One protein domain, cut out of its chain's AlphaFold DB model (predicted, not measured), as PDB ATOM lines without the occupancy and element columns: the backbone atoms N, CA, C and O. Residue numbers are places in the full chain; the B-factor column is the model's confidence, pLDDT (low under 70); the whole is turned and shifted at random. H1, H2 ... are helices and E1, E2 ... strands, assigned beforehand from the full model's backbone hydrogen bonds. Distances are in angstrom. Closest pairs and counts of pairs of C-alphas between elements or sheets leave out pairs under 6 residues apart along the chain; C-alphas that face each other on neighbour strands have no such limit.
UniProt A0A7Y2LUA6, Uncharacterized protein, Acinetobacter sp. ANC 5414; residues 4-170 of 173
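This is residues 4 to 170 of the 173 residues of an uncharacterized protein of Acinetobacter sp. ANC 5414 (UniProt A0A7Y2LUA6). What does the domain look like? A strongly curled sheet of four strands, in the order E5 - E6 - E4 - E8, makes one end of the domain, and four short helices, H1 to H4, gather at the other. In the middle lie two small strand pairs, E1 with E2 and E3 with E7; H1 and H4 pack on the E1 side, and H2 packs on E3 and E7. What is it made of, and how large is it? The printed part has 167 residues, with named elements in the order H1 H2 H3 H4 E1 E2 E3 E4 E5 E6 E7 E8, in the class mixed, helices and strands; all three sheets are antiparallel. It is compact, with a radius of gyration of the C-alphas of 16.8 A, and spans 53 by 39 by 31 A.

How do the helices stand to each other? H1, residues 4 to 14, touches H2, residues 19 to 28, in a helical hairpin at a shallow tilt of 17 degrees, opposite ways; the closest C-alphas, those of Leu 13 and Lys 21, are 6.2 A apart. H3, residues 31 to 37, meets H2 only through their link and is only just apart from H1, closest 8.3 A, and from H4, residues 41 to 48, closest 8.5 A. In H1, H2, H3 and H4 every O i to N i+4 pair is within hydrogen-bond range. Which strands come close to these helices? E1, residues 59 to 66, and E2, residues 70 to 76, form an antiparallel hairpin, with N 61 and O 74 within hydrogen-bond range at 2.8 A; the closest C-alphas of H4 and E1, those of Ile 47 and Val 62, are 6.0 A apart, and those of H1 and E1, Glu 7 and Ile 64, 7.2 A. E3, residues 94 to 97, is the antiparallel neighbour of E7, residues 155 to 158, with N 96 and O 156 at 2.8 A; the closest C-alphas of H2 and E3, those of Leu 26 and Lys 97, are 6.4 A apart. E2 and E3 are near each other, with 8 pairs of C-alphas within 10 A. How is the largest sheet paired? E6, residues 132 to 151, bends by 122 degrees at residue 139 and has staggered pairing: its residues 132 to 140 pair with E5, residues 118 to 125, in a hairpin where N 120 and O 138 are 2.9 A apart, and its residues 141 to 151 pair with E4, residues 102 to 111, where N 105 and O 148 are 2.8 A apart. E8, residues 163 to 168, is an edge strand beside E4, with N 106 and O 165 at 2.9 A. The four helices are not on this sheet.

Where do the first and last elements lie? H1 begins at C-alpha 4, (179.599, 90.061, 84.318), and E8 ends at C-alpha 168, (152.370, 100.815, 74.179). Which elements are long? From first to last C-alpha E6 measures 29.3 A, E4 28.7 A, E5 22.9 A and E1, which bends by 62 degrees at residue 63, 19.9 A; E6 begins at C-alpha 132, (161.193, 77.384, 73.353).

How far apart are its extremes? The two C-alphas farthest apart, those of Asp 5 and Gly 114, are 53.0 A apart. Is it unbroken, and which link is long? The printed part has no cut, and the long link is E2 to E3, residues 77 to 93. Where is confidence low? The mean pLDDT of the printed part is 83.2, and 24 residues are under 70: 30 to 38, 81 to 85, 112 to 116 and 127 to 131.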
ATOM      1  N   GLU A   4     179.122  91.189  83.519       85.12
ATOM      2  CA  GLU A   4     179.599  90.061  84.318       85.12
ATOM      3  C   GLU A   4     179.408  90.299  85.825       85.12
ATOM      4  O   GLU A   4     178.904  89.418  86.520       85.12
ATOM      5  N   ASP A   5     179.725  91.496  86.325       86.88
ATOM      6  CA  ASP A   5     179.511  91.858  87.735       86.88
ATOM      7  C   ASP A   5     178.019  91.822  88.092       86.88
ATOM      8  O   ASP A   5     177.617  91.319  89.144       86.88
ATOM      9  N   PHE A   6     177.179  92.344  87.190       87.81
ATOM     10  CA  PHE A   6     175.731  92.328  87.360       87.81
ATOM     11  C   PHE A   6     175.173  90.900  87.340       87.81
ATOM     12  O   PHE A   6     174.264  90.573  88.105       87.81
ATOM     13  N   GLU A   7     175.729  90.028  86.500       90.44
ATOM     14  CA  GLU A   7     175.367  88.615  86.440       90.44
ATOM     15  C   GLU A   7     175.717  87.887  87.749       90.44
ATOM     16  O   GLU A   7     174.860  87.182  88.281       90.44
ATOM     17  N   ILE A   8     176.901  88.131  88.322       91.88
ATOM     18  CA  ILE A   8     177.321  87.584  89.629       91.88
ATOM     19  C   ILE A   8     176.407  88.078  90.760       91.88
ATOM     20  O   ILE A   8     176.013  87.310  91.648       91.88
ATOM     21  N   LEU A   9     176.031  89.359  90.734       90.62
ATOM     22  CA  LEU A   9     175.080  89.920  91.692       90.62
ATOM     23  C   LEU A   9     173.715  89.226  91.590       90.62
ATOM     24  O   LEU A   9     173.132  88.854  92.611       90.62
ATOM     25  N   CYS A  10     173.221  89.019  90.366       92.00
ATOM     26  CA  CYS A  10     171.974  88.297  90.126       92.00
ATOM     27  C   CYS A  10     172.051  86.860  90.648       92.00
ATOM     28  O   CYS A  10     171.130  86.439  91.344       92.00
ATOM     29  N   ASP A  11     173.142  86.139  90.368       93.75
ATOM     30  CA  ASP A  11     173.353  84.778  90.873       93.75
ATOM     31  C   ASP A  11     173.256  84.739  92.398       93.75
ATOM     32  O   ASP A  11     172.547  83.905  92.953       93.75
ATOM     33  N   THR A  12     173.910  85.691  93.068       92.75
ATOM     34  CA  THR A  12     173.952  85.784  94.533       92.75
ATOM     35  C   THR A  12     172.576  86.081  95.127       92.75
ATOM     36  O   THR A  12     172.148  85.448  96.097       92.75
ATOM     37  N   LEU A  13     171.849  87.040  94.551       90.94
ATOM     38  CA  LEU A  13     170.533  87.426  95.051       90.94
ATOM     39  C   LEU A  13     169.493  86.329  94.784       90.94
ATOM     40  O   LEU A  13     168.708  85.995  95.678       90.94
ATOM     41  N   LEU A  14     169.510  85.721  93.599       91.50
ATOM     42  CA  LEU A  14     168.483  84.773  93.162       91.50
ATOM     43  C   LEU A  14     168.666  83.340  93.681       91.50
ATOM     44  O   LEU A  14     167.754  82.542  93.468       91.50
ATOM     45  N   VAL A  15     169.741  83.024  94.429       88.62
ATOM     46  CA  VAL A  15     169.876  81.731  95.148       88.62
ATOM     47  C   VAL A  15     168.613  81.418  95.956       88.62
ATOM     48  O   VAL A  15     168.072  80.322  95.871       88.62
ATOM     49  N   ASN A  16     168.107  82.416  96.686       86.44
ATOM     50  CA  ASN A  16     166.810  82.358  97.361       86.44
ATOM     51  C   ASN A  16     165.888  83.386  96.704       86.44
ATOM     52  O   ASN A  16     165.828  84.530  97.165       86.44
ATOM     53  N   ASN A  17     165.250  82.996  95.600       87.50
ATOM     54  CA  ASN A  17     164.385  83.856  94.796       87.50
ATOM     55  C   ASN A  17     163.169  84.340  95.608       87.50
ATOM     56  O   ASN A  17     162.293  83.553  95.960       87.50
ATOM     57  N   SER A  18     163.106  85.645  95.870       91.31
ATOM     58  CA  SER A  18     161.957  86.320  96.473       91.31
ATOM     59  C   SER A  18     161.604  87.573  95.679       91.31
ATOM     60  O   SER A  18     162.449  88.128  94.976       91.31
ATOM     61  N   GLU A  19     160.358  88.027  95.808       90.94
ATOM     62  CA  GLU A  19     159.872  89.250  95.161       90.94
ATOM     63  C   GLU A  19     160.770  90.450  95.468       90.94
ATOM     64  O   GLU A  19     161.291  91.067  94.544       90.94
ATOM     65  N   LEU A  20     161.067  90.697  96.748       92.12
ATOM     66  CA  LEU A  20     161.941  91.794  97.174       92.12
ATOM     67  C   LEU A  20     163.287  91.796  96.442       92.12
ATOM     68  O   LEU A  20     163.754  92.842  96.008       92.12
ATOM     69  N   LYS A  21     163.897  90.624  96.240       93.25
ATOM     70  CA  LYS A  21     165.182  90.534  95.540       93.25
ATOM     71  C   LYS A  21     165.055  90.755  94.039       93.25
ATOM     72  O   LYS A  21     165.936  91.378  93.452       93.25
ATOM     73  N   ARG A  22     163.975  90.268  93.417       92.75
ATOM     74  CA  ARG A  22     163.682  90.557  92.003       92.75
ATOM     75  C   ARG A  22     163.484  92.058  91.800       92.75
ATOM     76  O   ARG A  22     164.064  92.615  90.872       92.75
ATOM     77  N   ILE A  23     162.753  92.710  92.704       91.94
ATOM     78  CA  ILE A  23     162.574  94.165  92.717       91.94
ATOM     79  C   ILE A  23     163.932  94.862  92.842       91.94
ATOM     80  O   ILE A  23     164.255  95.665  91.974       91.94
ATOM     81  N   SER A  24     164.775  94.502  93.818       90.12
ATOM     82  CA  SER A  24     166.105  95.115  93.979       90.12
ATOM     83  C   SER A  24     166.985  94.976  92.729       90.12
ATOM     84  O   SER A  24     167.638  95.934  92.326       90.12
ATOM     85  N   ILE A  25     166.976  93.811  92.066       90.69
ATOM     86  CA  ILE A  25     167.702  93.605  90.799       90.69
ATOM     87  C   ILE A  25     167.187  94.556  89.711       90.69
ATOM     88  O   ILE A  25     167.976  95.178  88.999       90.69
ATOM     89  N   LEU A  26     165.866  94.682  89.566       90.94
ATOM     90  CA  LEU A  26     165.265  95.567  88.567       90.94
ATOM     91  C   LEU A  26     165.466  97.047  88.910       90.94
ATOM     92  O   LEU A  26     165.621  97.877  88.010       90.94
ATOM     93  N   GLU A  27     165.493  97.406  90.191       88.06
ATOM     94  CA  GLU A  27     165.782  98.762  90.651       88.06
ATOM     95  C   GLU A  27     167.155  99.241  90.185       88.06
ATOM     96  O   GLU A  27     167.239 100.337  89.624       88.06
ATOM     97  N   LEU A  28     168.170  98.376  90.272       83.75
ATOM     98  CA  LEU A  28     169.521  98.646  89.774       83.75
ATOM     99  C   LEU A  28     169.550  98.919  88.261       83.75
ATOM    100  O   LEU A  28     170.297  99.768  87.792       83.75
ATOM    101  N   LEU A  29     168.671  98.299  87.471       78.19
ATOM    102  CA  LEU A  29     168.629  98.474  86.010       78.19
ATOM    103  C   LEU A  29     168.014  99.809  85.525       78.19
ATOM    104  O   LEU A  29     167.533  99.902  84.393       78.19
ATOM    105  N   ALA A  30     168.008 100.868  86.341       67.38
ATOM    106  CA  ALA A  30     167.578 102.199  85.901       67.38
ATOM    107  C   ALA A  30     168.495 102.777  84.790       67.38
ATOM    108  O   ALA A  30     169.693 102.504  84.746       67.38
ATOM    109  N   ASN A  31     167.905 103.571  83.883       63.00
ATOM    110  CA  ASN A  31     168.390 103.914  82.530       63.00
ATOM    111  C   ASN A  31     169.908 104.102  82.319       63.00
ATOM    112  O   ASN A  31     170.437 103.608  81.325       63.00
ATOM    113  N   GLU A  32     170.625 104.800  83.200       59.53
ATOM    114  CA  GLU A  32     172.057 105.063  82.983       59.53
ATOM    115  C   GLU A  32     172.936 103.826  83.201       59.53
ATOM    116  O   GLU A  32     173.915 103.619  82.478       59.53
ATOM    117  N   GLN A  33     172.551 102.949  84.133       66.25
ATOM    118  CA  GLN A  33     173.293 101.722  84.417       66.25
ATOM    119  C   GLN A  33     173.109 100.701  83.294       66.25
ATOM    120  O   GLN A  33     174.090 100.115  82.842       66.25
ATOM    121  N   LEU A  34     171.894 100.563  82.754       69.56
ATOM    122  CA  LEU A  34     171.625  99.673  81.621       69.56
ATOM    123  C   LEU A  34     172.457 100.036  80.385       69.56
ATOM    124  O   LEU A  34     173.017  99.151  79.745       69.56
ATOM    125  N   LEU A  35     172.579 101.333  80.084       65.19
ATOM    126  CA  LEU A  35     173.427 101.812  78.994       65.19
ATOM    127  C   LEU A  35     174.908 101.561  79.280       65.19
ATOM    128  O   LEU A  35     175.637 101.213  78.359       65.19
ATOM    129  N   SER A  36     175.363 101.696  80.531       68.06
ATOM    130  CA  SER A  36     176.750 101.367  80.886       68.06
ATOM    131  C   SER A  36     177.071  99.876  80.723       68.06
ATOM    132  O   SER A  36     178.127  99.554  80.190       68.06
ATOM    133  N   LEU A  37     176.124  98.986  81.049       67.38
ATOM    134  CA  LEU A  37     176.272  97.525  80.948       67.38
ATOM    135  C   LEU A  37     176.439  97.025  79.503       67.38
ATOM    136  O   LEU A  37     176.946  95.927  79.283       67.38
ATOM    137  N   ILE A  38     176.009  97.812  78.514       69.06
ATOM    138  CA  ILE A  38     176.021  97.437  77.094       69.06
ATOM    139  C   ILE A  38     177.004  98.268  76.258       69.06
ATOM    140  O   ILE A  38     176.907  98.266  75.040       69.06
ATOM    141  N   LYS A  39     177.959  98.990  76.861       71.25
ATOM    142  CA  LYS A  39     178.963  99.773  76.103       71.25
ATOM    143  C   LYS A  39     180.123  98.942  75.549       71.25
ATOM    144  O   LYS A  39     180.861  99.420  74.693       71.25
ATOM    145  N   ASN A  40     180.291  97.711  76.014       78.19
ATOM    146  CA  ASN A  40     181.358  96.823  75.570       78.19
ATOM    147  C   ASN A  40     180.954  96.087  74.281       78.19
ATOM    148  O   ASN A  40     179.991  95.320  74.267       78.19
ATOM    149  N   GLU A  41     181.711  96.281  73.201       82.50
ATOM    150  CA  GLU A  41     181.423  95.715  71.875       82.50
ATOM    151  C   GLU A  41     181.328  94.179  71.874       82.50
ATOM    152  O   GLU A  41     180.435  93.604  71.247       82.50
ATOM    153  N   LYS A  42     182.193  93.491  72.633       83.19
ATOM    154  CA  LYS A  42     182.147  92.023  72.743       83.19
ATOM    155  C   LYS A  42     180.854  91.563  73.415       83.19
ATOM    156  O   LYS A  42     180.239  90.586  72.977       83.19
ATOM    157  N   ILE A  43     180.429  92.280  74.454       82.38
ATOM    158  CA  ILE A  43     179.183  92.014  75.180       82.38
ATOM    159  C   ILE A  43     177.980  92.290  74.274       82.38
ATOM    160  O   ILE A  43     177.101  91.436  74.148       82.38
ATOM    161  N   LEU A  44     177.976  93.422  73.563       84.19
ATOM    162  CA  LEU A  44     176.946  93.763  72.579       84.19
ATOM    163  C   LEU A  44     176.795  92.688  71.510       84.19
ATOM    164  O   LEU A  44     175.677  92.277  71.215       84.19
ATOM    165  N   HIS A  45     177.905  92.188  70.966       85.56
ATOM    166  CA  HIS A  45     177.881  91.130  69.962       85.56
ATOM    167  C   HIS A  45     177.299  89.814  70.516       85.56
ATOM    168  O   HIS A  45     176.560  89.107  69.828       85.56
ATOM    169  N   LYS A  46     177.574  89.479  71.784       86.12
ATOM    170  CA  LYS A  46     176.977  88.310  72.454       86.12
ATOM    171  C   LYS A  46     175.469  88.487  72.675       86.12
ATOM    172  O   LYS A  46     174.714  87.538  72.452       86.12
ATOM    173  N   ILE A  47     175.033  89.677  73.094       88.44
ATOM    174  CA  ILE A  47     173.618  90.013  73.311       88.44
ATOM    175  C   ILE A  47     172.853  90.025  71.982       88.44
ATOM    176  O   ILE A  47     171.779  89.424  71.881       88.44
ATOM    177  N   SER A  48     173.394  90.673  70.947       87.25
ATOM    178  CA  SER A  48     172.720  90.850  69.656       87.25
ATOM    179  C   SER A  48     172.415  89.510  68.991       87.25
ATOM    180  O   SER A  48     171.291  89.300  68.547       87.25
ATOM    181  N   ARG A  49     173.348  88.548  69.044       88.56
ATOM    182  CA  ARG A  49     173.160  87.184  68.511       88.56
ATOM    183  C   ARG A  49     172.001  86.410  69.143       88.56
ATOM    184  O   ARG A  49     171.530  85.447  68.546       88.56
ATOM    185  N   LYS A  50     171.570  86.785  70.351       87.88
ATOM    186  CA  LYS A  50     170.441  86.163  71.065       87.88
ATOM    187  C   LYS A  50     169.151  86.980  70.978       87.88
ATOM    188  O   LYS A  50     168.092  86.490  71.372       87.88
ATOM    189  N   SER A  51     169.246  88.227  70.530       89.50
ATOM    190  CA  SER A  51     168.147  89.186  70.521       89.50
ATOM    191  C   SER A  51     167.402  89.125  69.190       89.50
ATOM    192  O   SER A  51     168.005  88.889  68.148       89.50
ATOM    193  N   TYR A  52     166.083  89.298  69.214       90.25
ATOM    194  CA  TYR A  52     165.244  89.110  68.028       90.25
ATOM    195  C   TYR A  52     163.977  89.967  68.074       90.25
ATOM    196  O   TYR A  52     163.549  90.415  69.140       90.25
ATOM    197  N   ILE A  53     163.358  90.182  66.911       87.50
ATOM    198  CA  ILE A  53     162.028  90.792  66.811       87.50
ATOM    199  C   ILE A  53     160.997  89.711  67.132       87.50
ATOM    200  O   ILE A  53     160.945  88.672  66.477       87.50
ATOM    201  N   HIS A  54     160.199  89.935  68.170       85.19
ATOM    202  CA  HIS A  54     159.151  89.012  68.577       85.19
ATOM    203  C   HIS A  54     157.979  89.046  67.590       85.19
ATOM    204  O   HIS A  54     157.682  90.085  67.005       85.19
ATOM    205  N   ASN A  55     157.219  87.952  67.494       77.06
ATOM    206  CA  ASN A  55     156.019  87.876  66.645       77.06
ATOM    207  C   ASN A  55     154.946  88.926  67.000       77.06
ATOM    208  O   ASN A  55     154.102  89.244  66.175       77.06
ATOM    209  N   ASN A  56     155.008  89.487  68.214       77.88
ATOM    210  CA  ASN A  56     154.149  90.587  68.669       77.88
ATOM    211  C   ASN A  56     154.753  91.973  68.362       77.88
ATOM    212  O   ASN A  56     154.386  92.944  69.010       77.88
ATOM    213  N   GLY A  57     155.730  92.070  67.458       81.81
ATOM    214  CA  GLY A  57     156.289  93.329  66.950       81.81
ATOM    215  C   GLY A  57     157.279  94.063  67.861       81.81
ATOM    216  O   GLY A  57     157.890  95.031  67.419       81.81
ATOM    217  N   PHE A  58     157.485  93.627  69.107       88.25
ATOM    218  CA  PHE A  58     158.483  94.222  70.003       88.25
ATOM    219  C   PHE A  58     159.873  93.599  69.817       88.25
ATOM    220  O   PHE A  58     160.012  92.430  69.455       88.25
ATOM    221  N   ILE A  59     160.919  94.366  70.117       90.25
ATOM    222  CA  ILE A  59     162.303  93.885  70.129       90.25
ATOM    223  C   ILE A  59     162.567  93.231  71.483       90.25
ATOM    224  O   ILE A  59     162.368  93.849  72.531       90.25
ATOM    225  N   LYS A  60     163.037  91.985  71.467       91.56
ATOM    226  CA  LYS A  60     163.400  91.224  72.660       91.56
ATOM    227  C   LYS A  60     164.915  91.116  72.764       91.56
ATOM    228  O   LYS A  60     165.534  90.329  72.050       91.56
ATOM    229  N   ILE A  61     165.491  91.892  73.675       90.69
ATOM    230  CA  ILE A  61     166.920  91.896  73.979       90.69
ATOM    231  C   ILE A  61     167.179  90.966  75.164       90.69
ATOM    232  O   ILE A  61     166.614  91.146  76.244       90.69
ATOM    233  N   VAL A  62     168.018  89.950  74.967       90.81
ATOM    234  CA  VAL A  62     168.334  88.948  75.998       90.81
ATOM    235  C   VAL A  62     169.637  89.335  76.692       90.81
ATOM    236  O   VAL A  62     170.709  89.125  76.132       90.81
ATOM    237  N   LEU A  63     169.538  89.893  77.904       89.50
ATOM    238  CA  LEU A  63     170.696  90.345  78.684       89.50
ATOM    239  C   LEU A  63     171.380  89.161  79.375       89.50
ATOM    240  O   LEU A  63     172.559  88.908  79.153       89.50
ATOM    241  N   ILE A  64     170.613  88.399  80.158       90.31
ATOM    242  CA  ILE A  64     171.082  87.199  80.863       90.31
ATOM    243  C   ILE A  64     170.101  86.059  80.592       90.31
ATOM    244  O   ILE A  64     168.882  86.242  80.621       90.31
ATOM    245  N   ASP A  65     170.636  84.868  80.336       89.38
ATOM    246  CA  ASP A  65     169.856  83.653  80.121       89.38
ATOM    247  C   ASP A  65     170.510  82.474  80.848       89.38
ATOM    248  O   ASP A  65     171.456  81.877  80.332       89.38
ATOM    249  N   LYS A  66     170.006  82.176  82.052       89.62
ATOM    250  CA  LYS A  66     170.438  81.077  82.931       89.62
ATOM    251  C   LYS A  66     169.282  80.143  83.264       89.62
ATOM    252  O   LYS A  66     169.152  79.652  84.385       89.62
ATOM    253  N   ARG A  67     168.373  79.931  82.311       86.94
ATOM    254  CA  ARG A  67     167.248  79.014  82.518       86.94
ATOM    255  C   ARG A  67     167.771  77.600  82.864       86.94
ATOM    256  O   ARG A  67     168.771  77.189  82.285       86.94
ATOM    257  N   PRO A  68     167.108  76.861  83.776       83.88
ATOM    258  CA  PRO A  68     165.829  77.198  84.395       83.88
ATOM    259  C   PRO A  68     165.875  78.130  85.607       83.88
ATOM    260  O   PRO A  68     164.842  78.354  86.213       83.88
ATOM    261  N   HIS A  69     167.017  78.685  85.996       87.75
ATOM    262  CA  HIS A  69     167.074  79.505  87.206       87.75
ATOM    263  C   HIS A  69     166.401  80.862  86.999       87.75
ATOM    264  O   HIS A  69     165.457  81.204  87.706       87.75
ATOM    265  N   TYR A  70     166.855  81.625  86.003       91.25
ATOM    266  CA  TYR A  70     166.261  82.913  85.654       91.25
ATOM    267  C   TYR A  70     166.689  83.385  84.258       91.25
ATOM    268  O   TYR A  70     167.603  82.843  83.631       91.25
ATOM    269  N   ALA A  71     166.018  84.422  83.763       91.44
ATOM    270  CA  ALA A  71     166.450  85.182  82.598       91.44
ATOM    271  C   ALA A  71     166.095  86.659  82.790       91.44
ATOM    272  O   ALA A  71     165.019  86.968  83.298       91.44
ATOM    273  N   ILE A  72     166.968  87.555  82.332       91.94
ATOM    274  CA  ILE A  72     166.739  89.005  82.334       91.94
ATOM    275  C   ILE A  72     166.699  89.482  80.890       91.94
ATOM    276  O   ILE A  72     167.584  89.178  80.083       91.94
ATOM    277  N   ARG A  73     165.631  90.200  80.547       91.88
ATOM    278  CA  ARG A  73     165.339  90.623  79.180       91.88
ATOM    279  C   ARG A  73     164.875  92.066  79.176       91.88
ATOM    280  O   ARG A  73     164.098  92.465  80.037       91.88
ATOM    281  N   LEU A  74     165.312  92.808  78.171       91.06
ATOM    282  CA  LEU A  74     164.795  94.127  77.855       91.06
ATOM    283  C   LEU A  74     163.841  93.990  76.669       91.06
ATOM    284  O   LEU A  74     164.216  93.482  75.613       91.06
ATOM    285  N   HIS A  75     162.599  94.420  76.852       92.19
ATOM    286  CA  HIS A  75     161.611  94.462  75.783       92.19
ATOM    287  C   HIS A  75     161.405  95.912  75.346       92.19
ATOM    288  O   HIS A  75     161.157  96.783  76.178       92.19
ATOM    289  N   ILE A  76     161.519  96.168  74.043       89.81
ATOM    290  CA  ILE A  76     161.344  97.499  73.458       89.81
ATOM    291  C   ILE A  76     160.193  97.435  72.463       89.81
ATOM    292  O   ILE A  76     160.304  96.805  71.411       89.81
ATOM    293  N   TRP A  77     159.098  98.117  72.781       89.00
ATOM    294  CA  TRP A  77     158.018  98.333  71.826       89.00
ATOM    295  C   TRP A  77     158.327  99.573  70.975       89.00
ATOM    296  O   TRP A  77     158.507 100.663  71.542       89.00
ATOM    297  N   PRO A  78     158.406  99.442  69.638       84.12
ATOM    298  CA  PRO A  78     158.562 100.588  68.747       84.12
ATOM    299  C   PRO A  78     157.345 101.525  68.827       84.12
ATOM    300  O   PRO A  78     156.270 101.133  69.273       84.12
ATOM    301  N   ASN A  79     157.516 102.777  68.396       77.56
ATOM    302  CA  ASN A  79     156.429 103.773  68.359       77.56
ATOM    303  C   ASN A  79     155.429 103.539  67.212       77.56
ATOM    304  O   ASN A  79     154.446 104.260  67.098       77.56
ATOM    305  N   THR A  80     155.670 102.559  66.350       71.44
ATOM    306  CA  THR A  80     154.725 102.168  65.303       71.44
ATOM    307  C   THR A  80     153.559 101.404  65.916       71.44
ATOM    308  O   THR A  80     153.777 100.558  66.785       71.44
ATOM    309  N   GLU A  81     152.335 101.657  65.451       64.25
ATOM    310  CA  GLU A  81     151.180 100.850  65.847       64.25
ATOM    311  C   GLU A  81     151.421  99.381  65.496       64.25
ATOM    312  O   GLU A  81     151.652  99.016  64.341       64.25
ATOM    313  N   ILE A  82     151.392  98.525  66.516       63.94
ATOM    314  CA  ILE A  82     151.425  97.081  66.326       63.94
ATOM    315  C   ILE A  82     149.983  96.597  66.402       63.94
ATOM    316  O   ILE A  82     149.450  96.358  67.482       63.94
ATOM    317  N   ASN A  83     149.362  96.436  65.236       55.59
ATOM    318  CA  ASN A  83     147.935  96.115  65.135       55.59
ATOM    319  C   ASN A  83     147.565  94.692  65.591       55.59
ATOM    320  O   ASN A  83     146.385  94.381  65.681       55.59
ATOM    321  N   ASN A  84     148.542  93.830  65.907       58.97
ATOM    322  CA  ASN A  84     148.322  92.393  66.119       58.97
ATOM    323  C   ASN A  84     149.108  91.813  67.309       58.97
ATOM    324  O   ASN A  84     149.693  90.732  67.203       58.97
ATOM    325  N   ALA A  85     149.167  92.505  68.450       66.88
ATOM    326  CA  ALA A  85     149.752  91.910  69.652       66.88
ATOM    327  C   ALA A  85     148.892  90.717  70.121       66.88
ATOM    328  O   ALA A  85     147.798  90.892  70.660       66.88
ATOM    329  N   SER A  86     149.381  89.494  69.876       76.69
ATOM    330  CA  SER A  86     148.654  88.265  70.211       76.69
ATOM    331  C   SER A  86     148.584  88.054  71.723       76.69
ATOM    332  O   SER A  86     149.571  88.256  72.443       76.69
ATOM    333  N   ALA A  87     147.410  87.633  72.204       82.06
ATOM    334  CA  ALA A  87     147.253  87.243  73.595       82.06
ATOM    335  C   ALA A  87     148.089  85.992  73.879       82.06
ATOM    336  O   ALA A  87     148.040  85.008  73.138       82.06
ATOM    337  N   HIS A  88     148.860  86.042  74.955       82.12
ATOM    338  CA  HIS A  88     149.775  84.977  75.339       82.12
ATOM    339  C   HIS A  88     149.902  84.916  76.855       82.12
ATOM    340  O   HIS A  88     149.563  85.858  77.567       82.12
ATOM    341  N   ASN A  89     150.395  83.785  77.338       84.38
ATOM    342  CA  ASN A  89     150.790  83.603  78.721       84.38
ATOM    343  C   ASN A  89     152.293  83.304  78.797       84.38
ATOM    344  O   ASN A  89     153.004  83.244  77.784       84.38
ATOM    345  N   HIS A  90     152.777  83.112  80.018       83.50
ATOM    346  CA  HIS A  90     154.161  82.751  80.266       83.50
ATOM    347  C   HIS A  90     154.245  81.339  80.852       83.50
ATOM    348  O   HIS A  90     153.319  80.872  81.500       83.50
ATOM    349  N   PRO A  91     155.376  80.646  80.673       82.38
ATOM    350  CA  PRO A  91     155.636  79.398  81.392       82.38
ATOM    351  C   PRO A  91     156.121  79.612  82.841       82.38
ATOM    352  O   PRO A  91     156.317  78.641  83.568       82.38
ATOM    353  N   TRP A  92     156.331  80.867  83.255       86.88
ATOM    354  CA  TRP A  92     156.957  81.288  84.514       86.88
ATOM    355  C   TRP A  92     156.288  82.568  84.989       86.88
ATOM    356  O   TRP A  92     155.872  83.368  84.148       86.88
ATOM    357  N   ASP A  93     156.214  82.769  86.300       91.19
ATOM    358  CA  ASP A  93     155.862  84.082  86.833       91.19
ATOM    359  C   ASP A  93     157.010  85.053  86.521       91.19
ATOM    360  O   ASP A  93     158.180  84.653  86.462       91.19
ATOM    361  N   ILE A  94     156.675  86.312  86.257       93.31
ATOM    362  CA  ILE A  94     157.648  87.341  85.881       93.31
ATOM    363  C   ILE A  94     157.519  88.550  86.799       93.31
ATOM    364  O   ILE A  94     156.426  88.865  87.250       93.31
ATOM    365  N   THR A  95     158.626  89.255  87.009       95.50
ATOM    366  CA  THR A  95     158.629  90.608  87.574       95.50
ATOM    367  C   THR A  95     159.029  91.569  86.474       95.50
ATOM    368  O   THR A  95     160.003  91.329  85.754       95.50
ATOM    369  N   VAL A  96     158.273  92.646  86.329       95.06
ATOM    370  CA  VAL A  96     158.452  93.638  85.274       95.06
ATOM    371  C   VAL A  96     158.741  94.984  85.909       95.06
ATOM    372  O   VAL A  96     158.114  95.349  86.893       95.06
ATOM    373  N   LYS A  97     159.664  95.737  85.309       94.56
ATOM    374  CA  LYS A  97     159.870  97.159  85.584       94.56
ATOM    375  C   LYS A  97     159.689  97.958  84.304       94.56
ATOM    376  O   LYS A  97     160.324  97.650  83.292       94.56
ATOM    377  N   ILE A  98     158.890  99.018  84.354       93.75
ATOM    378  CA  ILE A  98     158.760  99.941  83.227       93.75
ATOM    379  C   ILE A  98     159.905 100.953  83.268       93.75
ATOM    380  O   ILE A  98     159.961 101.846  84.112       93.75
ATOM    381  N   ILE A  99     160.835 100.824  82.324       91.00
ATOM    382  CA  ILE A  99     162.031 101.676  82.253       91.00
ATOM    383  C   ILE A  99     161.733 103.017  81.552       91.00
ATOM    384  O   ILE A  99     162.302 104.057  81.903       91.00
ATOM    385  N   SER A 100     160.837 103.007  80.560       89.12
ATOM    386  CA  SER A 100     160.440 104.185  79.780       89.12
ATOM    387  C   SER A 100     159.087 103.978  79.099       89.12
ATOM    388  O   SER A 100     158.787 102.866  78.663       89.12
ATOM    389  N   GLY A 101     158.322 105.061  78.952       90.69
ATOM    390  CA  GLY A 101     157.004 105.068  78.321       90.69
ATOM    391  C   GLY A 101     155.865 104.678  79.262       90.69
ATOM    392  O   GLY A 101     156.025 104.641  80.485       90.69
ATOM    393  N   GLU A 102     154.714 104.410  78.655       93.81
ATOM    394  CA  GLU A 102     153.473 103.990  79.302       93.81
ATOM    395  C   GLU A 102     152.869 102.834  78.495       93.81
ATOM    396  O   GLU A 102     152.999 102.792  77.266       93.81
ATOM    397  N   TYR A 103     152.252 101.881  79.186       93.00
ATOM    398  CA  TYR A 103     151.748 100.640  78.612       93.00
ATOM    399  C   TYR A 103     150.407 100.263  79.231       93.00
ATOM    400  O   TYR A 103     150.208 100.415  80.434       93.00
ATOM    401  N   GLU A 104     149.525  99.706  78.412       92.62
ATOM    402  CA  GLU A 104     148.319  99.008  78.846       92.62
ATOM    403  C   GLU A 104     148.607  97.504  78.837       92.62
ATOM    404  O   GLU A 104     148.953  96.929  77.797       92.62
ATOM    405  N   TRP A 105     148.469  96.871  79.998       92.81
ATOM    406  CA  TRP A 105     148.420  95.422  80.163       92.81
ATOM    407  C   TRP A 105     146.959  94.996  80.171       92.81
ATOM    408  O   TRP A 105     146.201  95.362  81.065       92.81
ATOM    409  N   ILE A 106     146.553  94.247  79.153       91.94
ATOM    410  CA  ILE A 106     145.159  93.856  78.958       91.94
ATOM    411  C   ILE A 106     145.043  92.375  79.297       91.94
ATOM    412  O   ILE A 106     145.527  91.538  78.530       91.94
ATOM    413  N   ASN A 107     144.419  92.063  80.432       92.75
ATOM    414  CA  ASN A 107     144.155  90.697  80.873       92.75
ATOM    415  C   ASN A 107     142.966  90.131  80.089       92.75
ATOM    416  O   ASN A 107     141.944  90.800  79.908       92.75
ATOM    417  N   CYS A 108     143.106  88.893  79.623       88.12
ATOM    418  CA  CYS A 108     142.132  88.255  78.754       88.12
ATOM    419  C   CYS A 108     141.710  86.872  79.257       88.12
ATOM    420  O   CYS A 108     142.556  86.015  79.524       88.12
ATOM    421  N   SER A 109     140.409  86.598  79.220       86.38
ATOM    422  CA  SER A 109     139.845  85.259  79.387       86.38
ATOM    423  C   SER A 109     139.585  84.606  78.037       86.38
ATOM    424  O   SER A 109     139.170  85.242  77.062       86.38
ATOM    425  N   ILE A 110     139.815  83.294  77.982       80.38
ATOM    426  CA  ILE A 110     139.643  82.486  76.776       80.38
ATOM    427  C   ILE A 110     138.307  81.755  76.843       80.38
ATOM    428  O   ILE A 110     138.122  80.863  77.668       80.38
ATOM    429  N   TYR A 111     137.416  82.055  75.898       72.56
ATOM    430  CA  TYR A 111     136.148  81.350  75.736       72.56
ATOM    431  C   TYR A 111     136.146  80.512  74.455       72.56
ATOM    432  O   TYR A 111     136.485  80.981  73.364       72.56
ATOM    433  N   ASN A 112     135.705  79.259  74.571       64.75
ATOM    434  CA  ASN A 112     135.429  78.393  73.423       64.75
ATOM    435  C   ASN A 112     133.982  78.605  72.963       64.75
ATOM    436  O   ASN A 112     133.134  77.743  73.161       64.75
ATOM    437  N   LEU A 113     133.685  79.763  72.378       56.81
ATOM    438  CA  LEU A 113     132.398  80.009  71.726       56.81
ATOM    439  C   LEU A 113     132.631  80.241  70.232       56.81
ATOM    440  O   LEU A 113     133.632  80.836  69.844       56.81
ATOM    441  N   GLY A 114     131.719  79.735  69.397       56.00
ATOM    442  CA  GLY A 114     131.897  79.543  67.947       56.00
ATOM    443  C   GLY A 114     132.277  80.777  67.112       56.00
ATOM    444  O   GLY A 114     132.749  80.605  65.992       56.00
ATOM    445  N   ASN A 115     132.159  81.992  67.657       57.94
ATOM    446  CA  ASN A 115     132.613  83.227  67.013       57.94
ATOM    447  C   ASN A 115     134.077  83.514  67.375       57.94
ATOM    448  O   ASN A 115     134.379  84.099  68.415       57.94
ATOM    449  N   LYS A 116     134.979  83.067  66.499       64.69
ATOM    450  CA  LYS A 116     136.439  83.166  66.612       64.69
ATOM    451  C   LYS A 116     136.925  84.555  66.180       64.69
ATOM    452  O   LYS A 116     136.656  84.949  65.052       64.69
ATOM    453  N   ASN A 117     137.674  85.259  67.031       71.31
ATOM    454  CA  ASN A 117     138.294  86.550  66.685       71.31
ATOM    455  C   ASN A 117     139.790  86.640  67.033       71.31
ATOM    456  O   ASN A 117     140.406  87.667  66.760       71.31
ATOM    457  N   ALA A 118     140.387  85.591  67.610       71.00
ATOM    458  CA  ALA A 118     141.795  85.593  67.993       71.00
ATOM    459  C   ALA A 118     142.470  84.223  67.835       71.00
ATOM    460  O   ALA A 118     141.836  83.168  67.931       71.00
ATOM    461  N   LEU A 119     143.791  84.255  67.637       74.38
ATOM    462  CA  LEU A 119     144.659  83.080  67.580       74.38
ATOM    463  C   LEU A 119     145.271  82.832  68.962       74.38
ATOM    464  O   LEU A 119     145.972  83.698  69.485       74.38
ATOM    465  N   LEU A 120     145.022  81.656  69.540       75.00
ATOM    466  CA  LEU A 120     145.625  81.255  70.806       75.00
ATOM    467  C   LEU A 120     146.931  80.501  70.568       75.00
ATOM    468  O   LEU A 120     146.964  79.507  69.833       75.00
ATOM    469  N   TYR A 121     147.971  80.917  71.283       73.88
ATOM    470  CA  TYR A 121     149.273  80.269  71.280       73.88
ATOM    471  C   TYR A 121     149.690  79.844  72.686       73.88
ATOM    472  O   TYR A 121     149.346  80.497  73.668       73.88
ATOM    473  N   ASN A 122     150.473  78.770  72.764       74.12
ATOM    474  CA  ASN A 122     151.135  78.326  73.987       74.12
ATOM    475  C   ASN A 122     152.655  78.328  73.803       74.12
ATOM    476  O   ASN A 122     153.159  77.936  72.749       74.12
ATOM    477  N   CYS A 123     153.386  78.744  74.834       72.69
ATOM    478  CA  CYS A 123     154.844  78.736  74.849       72.69
ATOM    479  C   CYS A 123     155.349  77.499  75.600       72.69
ATOM    480  O   CYS A 123     155.220  77.410  76.819       72.69
ATOM    481  N   ILE A 124     155.948  76.553  74.874       74.06
ATOM    482  CA  ILE A 124     156.494  75.311  75.438       74.06
ATOM    483  C   ILE A 124     158.020  75.339  75.355       74.06
ATOM    484  O   ILE A 124     158.586  75.754  74.345       74.06
ATOM    485  N   TYR A 125     158.694  74.896  76.411       70.75
ATOM    486  CA  TYR A 125     160.149  74.767  76.451       70.75
ATOM    487  C   TYR A 125     160.590  73.354  76.065       70.75
ATOM    488  O   TYR A 125     159.942  72.379  76.437       70.75
ATOM    489  N   TYR A 126     161.696  73.250  75.325       70.44
ATOM    490  CA  TYR A 126     162.345  71.965  75.051       70.44
ATOM    491  C   TYR A 126     163.181  71.508  76.255       70.44
ATOM    492  O   TYR A 126     163.532  72.324  77.112       70.44
ATOM    493  N   ASN A 127     163.519  70.213  76.297       59.47
ATOM    494  CA  ASN A 127     164.331  69.602  77.356       59.47
ATOM    495  C   ASN A 127     165.553  70.474  77.705       59.47
ATOM    496  O   ASN A 127     166.253  70.973  76.822       59.47
ATOM    497  N   ASN A 128     165.782  70.661  79.007       66.69
ATOM    498  CA  ASN A 128     166.819  71.517  79.600       66.69
ATOM    499  C   ASN A 128     166.663  73.031  79.361       66.69
ATOM    500  O   ASN A 128     167.609  73.775  79.579       66.69
ATOM    501  N   TYR A 129     165.491  73.517  78.935       67.06
ATOM    502  CA  TYR A 129     165.175  74.951  78.800       67.06
ATOM    503  C   TYR A 129     166.059  75.748  77.821       67.06
ATOM    504  O   TYR A 129     165.995  76.981  77.765       67.06
ATOM    505  N   ASN A 130     166.829  75.041  76.992       61.22
ATOM    506  CA  ASN A 130     167.754  75.629  76.025       61.22
ATOM    507  C   ASN A 130     167.037  76.362  74.884       61.22
ATOM    508  O   ASN A 130     167.614  77.239  74.246       61.22
ATOM    509  N   SER A 131     165.773  76.031  74.622       66.81
ATOM    510  CA  SER A 131     164.954  76.699  73.614       66.81
ATOM    511  C   SER A 131     163.463  76.616  73.956       66.81
ATOM    512  O   SER A 131     163.054  75.893  74.866       66.81
ATOM    513  N   HIS A 132     162.650  77.389  73.234       70.00
ATOM    514  CA  HIS A 132     161.193  77.384  73.353       70.00
ATOM    515  C   HIS A 132     160.545  77.354  71.966       70.00
ATOM    516  O   HIS A 132     161.140  77.813  70.991       70.00
ATOM    517  N   LYS A 133     159.323  76.826  71.889       71.56
ATOM    518  CA  LYS A 133     158.460  76.861  70.710       71.56
ATOM    519  C   LYS A 133     157.128  77.496  71.082       71.56
ATOM    520  O   LYS A 133     156.517  77.139  72.086       71.56
ATOM    521  N   ILE A 134     156.674  78.413  70.236       72.00
ATOM    522  CA  ILE A 134     155.308  78.927  70.270       72.00
ATOM    523  C   ILE A 134     154.467  77.998  69.392       72.00
ATOM    524  O   ILE A 134     154.752  77.830  68.207       72.00
ATOM    525  N   ILE A 135     153.473  77.347  69.986       78.12
ATOM    526  CA  ILE A 135     152.598  76.391  69.308       78.12
ATOM    527  C   ILE A 135     151.215  77.016  69.205       78.12
ATOM    528  O   ILE A 135     150.620  77.388  70.217       78.12
ATOM    529  N   PHE A 136     150.711  77.132  67.978       78.94
ATOM    530  CA  PHE A 136     149.312  77.459  67.745       78.94
ATOM    531  C   PHE A 136     148.441  76.350  68.330       78.94
ATOM    532  O   PHE A 136     148.630  75.179  68.001       78.94
ATOM    533  N   LEU A 137     147.502  76.718  69.197       76.81
ATOM    534  CA  LEU A 137     146.562  75.763  69.772       76.81
ATOM    535  C   LEU A 137     145.274  75.717  68.960       76.81
ATOM    536  O   LEU A 137     144.866  74.655  68.499       76.81
ATOM    537  N   LYS A 138     144.603  76.864  68.831       77.75
ATOM    538  CA  LYS A 138     143.296  76.980  68.177       77.75
ATOM    539  C   LYS A 138     142.885  78.439  68.022       77.75
ATOM    540  O   LYS A 138     143.445  79.343  68.634       77.75
ATOM    541  N   ASN A 139     141.832  78.638  67.243       79.12
ATOM    542  CA  ASN A 139     141.087  79.886  67.224       79.12
ATOM    543  C   ASN A 139     140.181  79.970  68.459       79.12
ATOM    544  O   ASN A 139     139.476  79.001  68.760       79.12
ATOM    545  N   VAL A 140     140.170  81.117  69.132       77.12
ATOM    546  CA  VAL A 140     139.372  81.359  70.342       77.12
ATOM    547  C   VAL A 140     138.625  82.684  70.255       77.12
ATOM    548  O   VAL A 140     138.917  83.524  69.397       77.12
ATOM    549  N   LYS A 141     137.659  82.868  71.160       80.12
ATOM    550  CA  LYS A 141     137.114  84.182  71.480       80.12
ATOM    551  C   LYS A 141     137.832  84.706  72.720       80.12
ATOM    552  O   LYS A 141     137.839  84.025  73.748       80.12
ATOM    553  N   LEU A 142     138.437  85.885  72.616       79.06
ATOM    554  CA  LEU A 142     139.011  86.581  73.768       79.06
ATOM    555  C   LEU A 142     137.998  87.580  74.317       79.06
ATOM    556  O   LEU A 142     137.385  88.321  73.545       79.06
ATOM    557  N   ASN A 143     137.847  87.597  75.638       83.12
ATOM    558  CA  ASN A 143     137.234  88.711  76.347       83.12
ATOM    559  C   ASN A 143     138.341  89.527  77.008       83.12
ATOM    560  O   ASN A 143     139.240  88.937  77.599       83.12
ATOM    561  N   GLN A 144     138.289  90.851  76.885       86.19
ATOM    562  CA  GLN A 144     139.147  91.734  77.669       86.19
ATOM    563  C   GLN A 144     138.468  91.921  79.020       86.19
ATOM    564  O   GLN A 144     137.377  92.487  79.079       86.19
ATOM    565  N   ASP A 145     139.072  91.387  80.074       87.19
ATOM    566  CA  ASP A 145     138.460  91.407  81.403       87.19
ATOM    567  C   ASP A 145     138.900  92.638  82.191       87.19
ATOM    568  O   ASP A 145     138.119  93.214  82.944       87.19
ATOM    569  N   GLU A 146     140.154  93.051  82.005       93.38
ATOM    570  CA  GLU A 146     140.774  94.120  82.774       93.38
ATOM    571  C   GLU A 146     141.873  94.796  81.953       93.38
ATOM    572  O   GLU A 146     142.633  94.136  81.239       93.38
ATOM    573  N   ILE A 147     141.957  96.123  82.064       93.62
ATOM    574  CA  ILE A 147     143.024  96.934  81.478       93.62
ATOM    575  C   ILE A 147     143.757  97.620  82.625       93.62
ATOM    576  O   ILE A 147     143.162  98.398  83.367       93.62
ATOM    577  N   ILE A 148     145.050  97.338  82.750       95.75
ATOM    578  CA  ILE A 148     145.923  97.900  83.778       95.75
ATOM    579  C   ILE A 148     146.933  98.820  83.100       95.75
ATOM    580  O   ILE A 148     147.646  98.405  82.186       95.75
ATOM    581  N   SER A 149     147.011 100.065  83.557       95.69
ATOM    582  CA  SER A 149     147.963 101.040  83.027       95.69
ATOM    583  C   SER A 149     149.222 101.081  83.882       95.69
ATOM    584  O   SER A 149     149.149 101.359  85.076       95.69
ATOM    585  N   TYR A 150     150.373 100.875  83.245       96.12
ATOM    586  CA  TYR A 150     151.689 101.001  83.862       96.12
ATOM    587  C   TYR A 150     152.508 102.092  83.179       96.12
ATOM    588  O   TYR A 150     152.487 102.253  81.957       96.12
ATOM    589  N   LYS A 151     153.282 102.831  83.963       95.00
ATOM    590  CA  LYS A 151     154.140 103.932  83.519       95.00
ATOM    591  C   LYS A 151     155.562 103.749  84.020       95.00
ATOM    592  O   LYS A 151     155.837 102.944  84.904       95.00
ATOM    593  N   LYS A 152     156.486 104.525  83.448       93.25
ATOM    594  CA  LYS A 152     157.883 104.592  83.891       93.25
ATOM    595  C   LYS A 152     157.990 104.625  85.422       93.25
ATOM    596  O   LYS A 152     157.450 105.525  86.057       93.25
ATOM    597  N   GLY A 153     158.778 103.702  85.965       92.19
ATOM    598  CA  GLY A 153     159.019 103.552  87.399       92.19
ATOM    599  C   GLY A 153     158.216 102.425  88.042       92.19
ATOM    600  O   GLY A 153     158.688 101.882  89.036       92.19
ATOM    601  N   ASP A 154     157.086 102.026  87.458       95.19
ATOM    602  CA  ASP A 154     156.265 100.954  88.017       95.19
ATOM    603  C   ASP A 154     157.008  99.613  87.977       95.19
ATOM    604  O   ASP A 154     157.678  99.281  86.988       95.19
ATOM    605  N   ILE A 155     156.863  98.844  89.059       95.38
ATOM    606  CA  ILE A 155     157.363  97.478  89.207       95.38
ATOM    607  C   ILE A 155     156.208  96.600  89.677       95.38
ATOM    608  O   ILE A 155     155.486  96.977  90.598       95.38
ATOM    609  N   PHE A 156     156.022  95.448  89.041       95.25
ATOM    610  CA  PHE A 156     154.935  94.532  89.371       95.25
ATOM    611  C   PHE A 156     155.293  93.086  89.040       95.25
ATOM    612  O   PHE A 156     156.049  92.810  88.103       95.25
ATOM    613  N   ASP A 157     154.714  92.166  89.806       94.56
ATOM    614  CA  ASP A 157     154.708  90.744  89.499       94.56
ATOM    615  C   ASP A 157     153.531  90.400  88.584       94.56
ATOM    616  O   ASP A 157     152.461  91.008  88.637       94.56
ATOM    617  N   TYR A 158     153.735  89.408  87.726       93.62
ATOM    618  CA  TYR A 158     152.744  88.992  86.753       93.62
ATOM    619  C   TYR A 158     152.726  87.471  86.615       93.62
ATOM    620  O   TYR A 158     153.749  86.838  86.329       93.62
ATOM    621  N   SER A 159     151.552  86.875  86.831       92.25
ATOM    622  CA  SER A 159     151.423  85.422  86.890       92.25
ATOM    623  C   SER A 159     151.485  84.773  85.510       92.25
ATOM    624  O   SER A 159     150.885  85.228  84.535       92.25
ATOM    625  N   LYS A 160     152.134  83.613  85.463       89.19
ATOM    626  CA  LYS A 160     152.215  82.729  84.297       89.19
ATOM    627  C   LYS A 160     150.857  82.229  83.800       89.19
ATOM    628  O   LYS A 160     150.721  81.852  82.639       89.19
ATOM    629  N   ASN A 161     149.854  82.220  84.675       88.81
ATOM    630  CA  ASN A 161     148.526  81.689  84.378       88.81
ATOM    631  C   ASN A 161     147.605  82.710  83.692       88.81
ATOM    632  O   ASN A 161     146.522  82.331  83.249       88.81
ATOM    633  N   ILE A 162     148.015  83.979  83.592       89.19
ATOM    634  CA  ILE A 162     147.190  85.047  83.020       89.19
ATOM    635  C   ILE A 162     147.551  85.246  81.545       89.19
ATOM    636  O   ILE A 162     148.703  85.523  81.189       89.19
ATOM    637  N   TYR A 163     146.547  85.116  80.677       88.06
ATOM    638  CA  TYR A 163     146.674  85.513  79.281       88.06
ATOM    639  C   TYR A 163     146.522  87.018  79.166       88.06
ATOM    640  O   TYR A 163     145.607  87.597  79.744       88.06
ATOM    641  N   HIS A 164     147.394  87.640  78.385       89.56
ATOM    642  CA  HIS A 164     147.353  89.078  78.199       89.56
ATOM    643  C   HIS A 164     147.933  89.518  76.872       89.56
ATOM    644  O   HIS A 164     148.646  88.779  76.184       89.56
ATOM    645  N   THR A 165     147.627  90.762  76.537       88.12
ATOM    646  CA  THR A 165     148.320  91.519  75.505       88.12
ATOM    647  C   THR A 165     148.859  92.819  76.095       88.12
ATOM    648  O   THR A 165     148.372  93.299  77.118       88.12
ATOM    649  N   ILE A 166     149.908  93.353  75.476       89.50
ATOM    650  CA  ILE A 166     150.590  94.568  75.922       89.50
ATOM    651  C   ILE A 166     150.515  95.569  74.787       89.50
ATOM    652  O   ILE A 166     150.942  95.276  73.665       89.50
ATOM    653  N   LYS A 167     150.022  96.762  75.097       88.25
ATOM    654  CA  LYS A 167     149.952  97.877  74.163       88.25
ATOM    655  C   LYS A 167     150.773  99.036  74.698       88.25
ATOM    656  O   LYS A 167     150.600  99.455  75.836       88.25
ATOM    657  N   LYS A 168     151.667  99.570  73.869       89.44
ATOM    658  CA  LYS A 168     152.370 100.815  74.179       89.44
ATOM    659  C   LYS A 168     151.425 101.995  73.967       89.44
ATOM    660  O   LYS A 168     150.794 102.092  72.915       89.44
ATOM    661  N   ILE A 169     151.359 102.900  74.937       88.25
ATOM    662  CA  ILE A 169     150.629 104.160  74.807       88.25
ATOM    663  C   ILE A 169     151.566 105.166  74.134       88.25
ATOM    664  O   ILE A 169     152.462 105.734  74.760       88.25
ATOM    665  N   ASN A 170     151.377 105.370  72.833       78.56
ATOM    666  CA  ASN A 170     152.069 106.426  72.105       78.56
ATOM    667  C   ASN A 170     151.302 107.731  72.327       78.56
ATOM    668  O   ASN A 170     150.216 107.916  71.781       78.56
TER     669      ASN A 170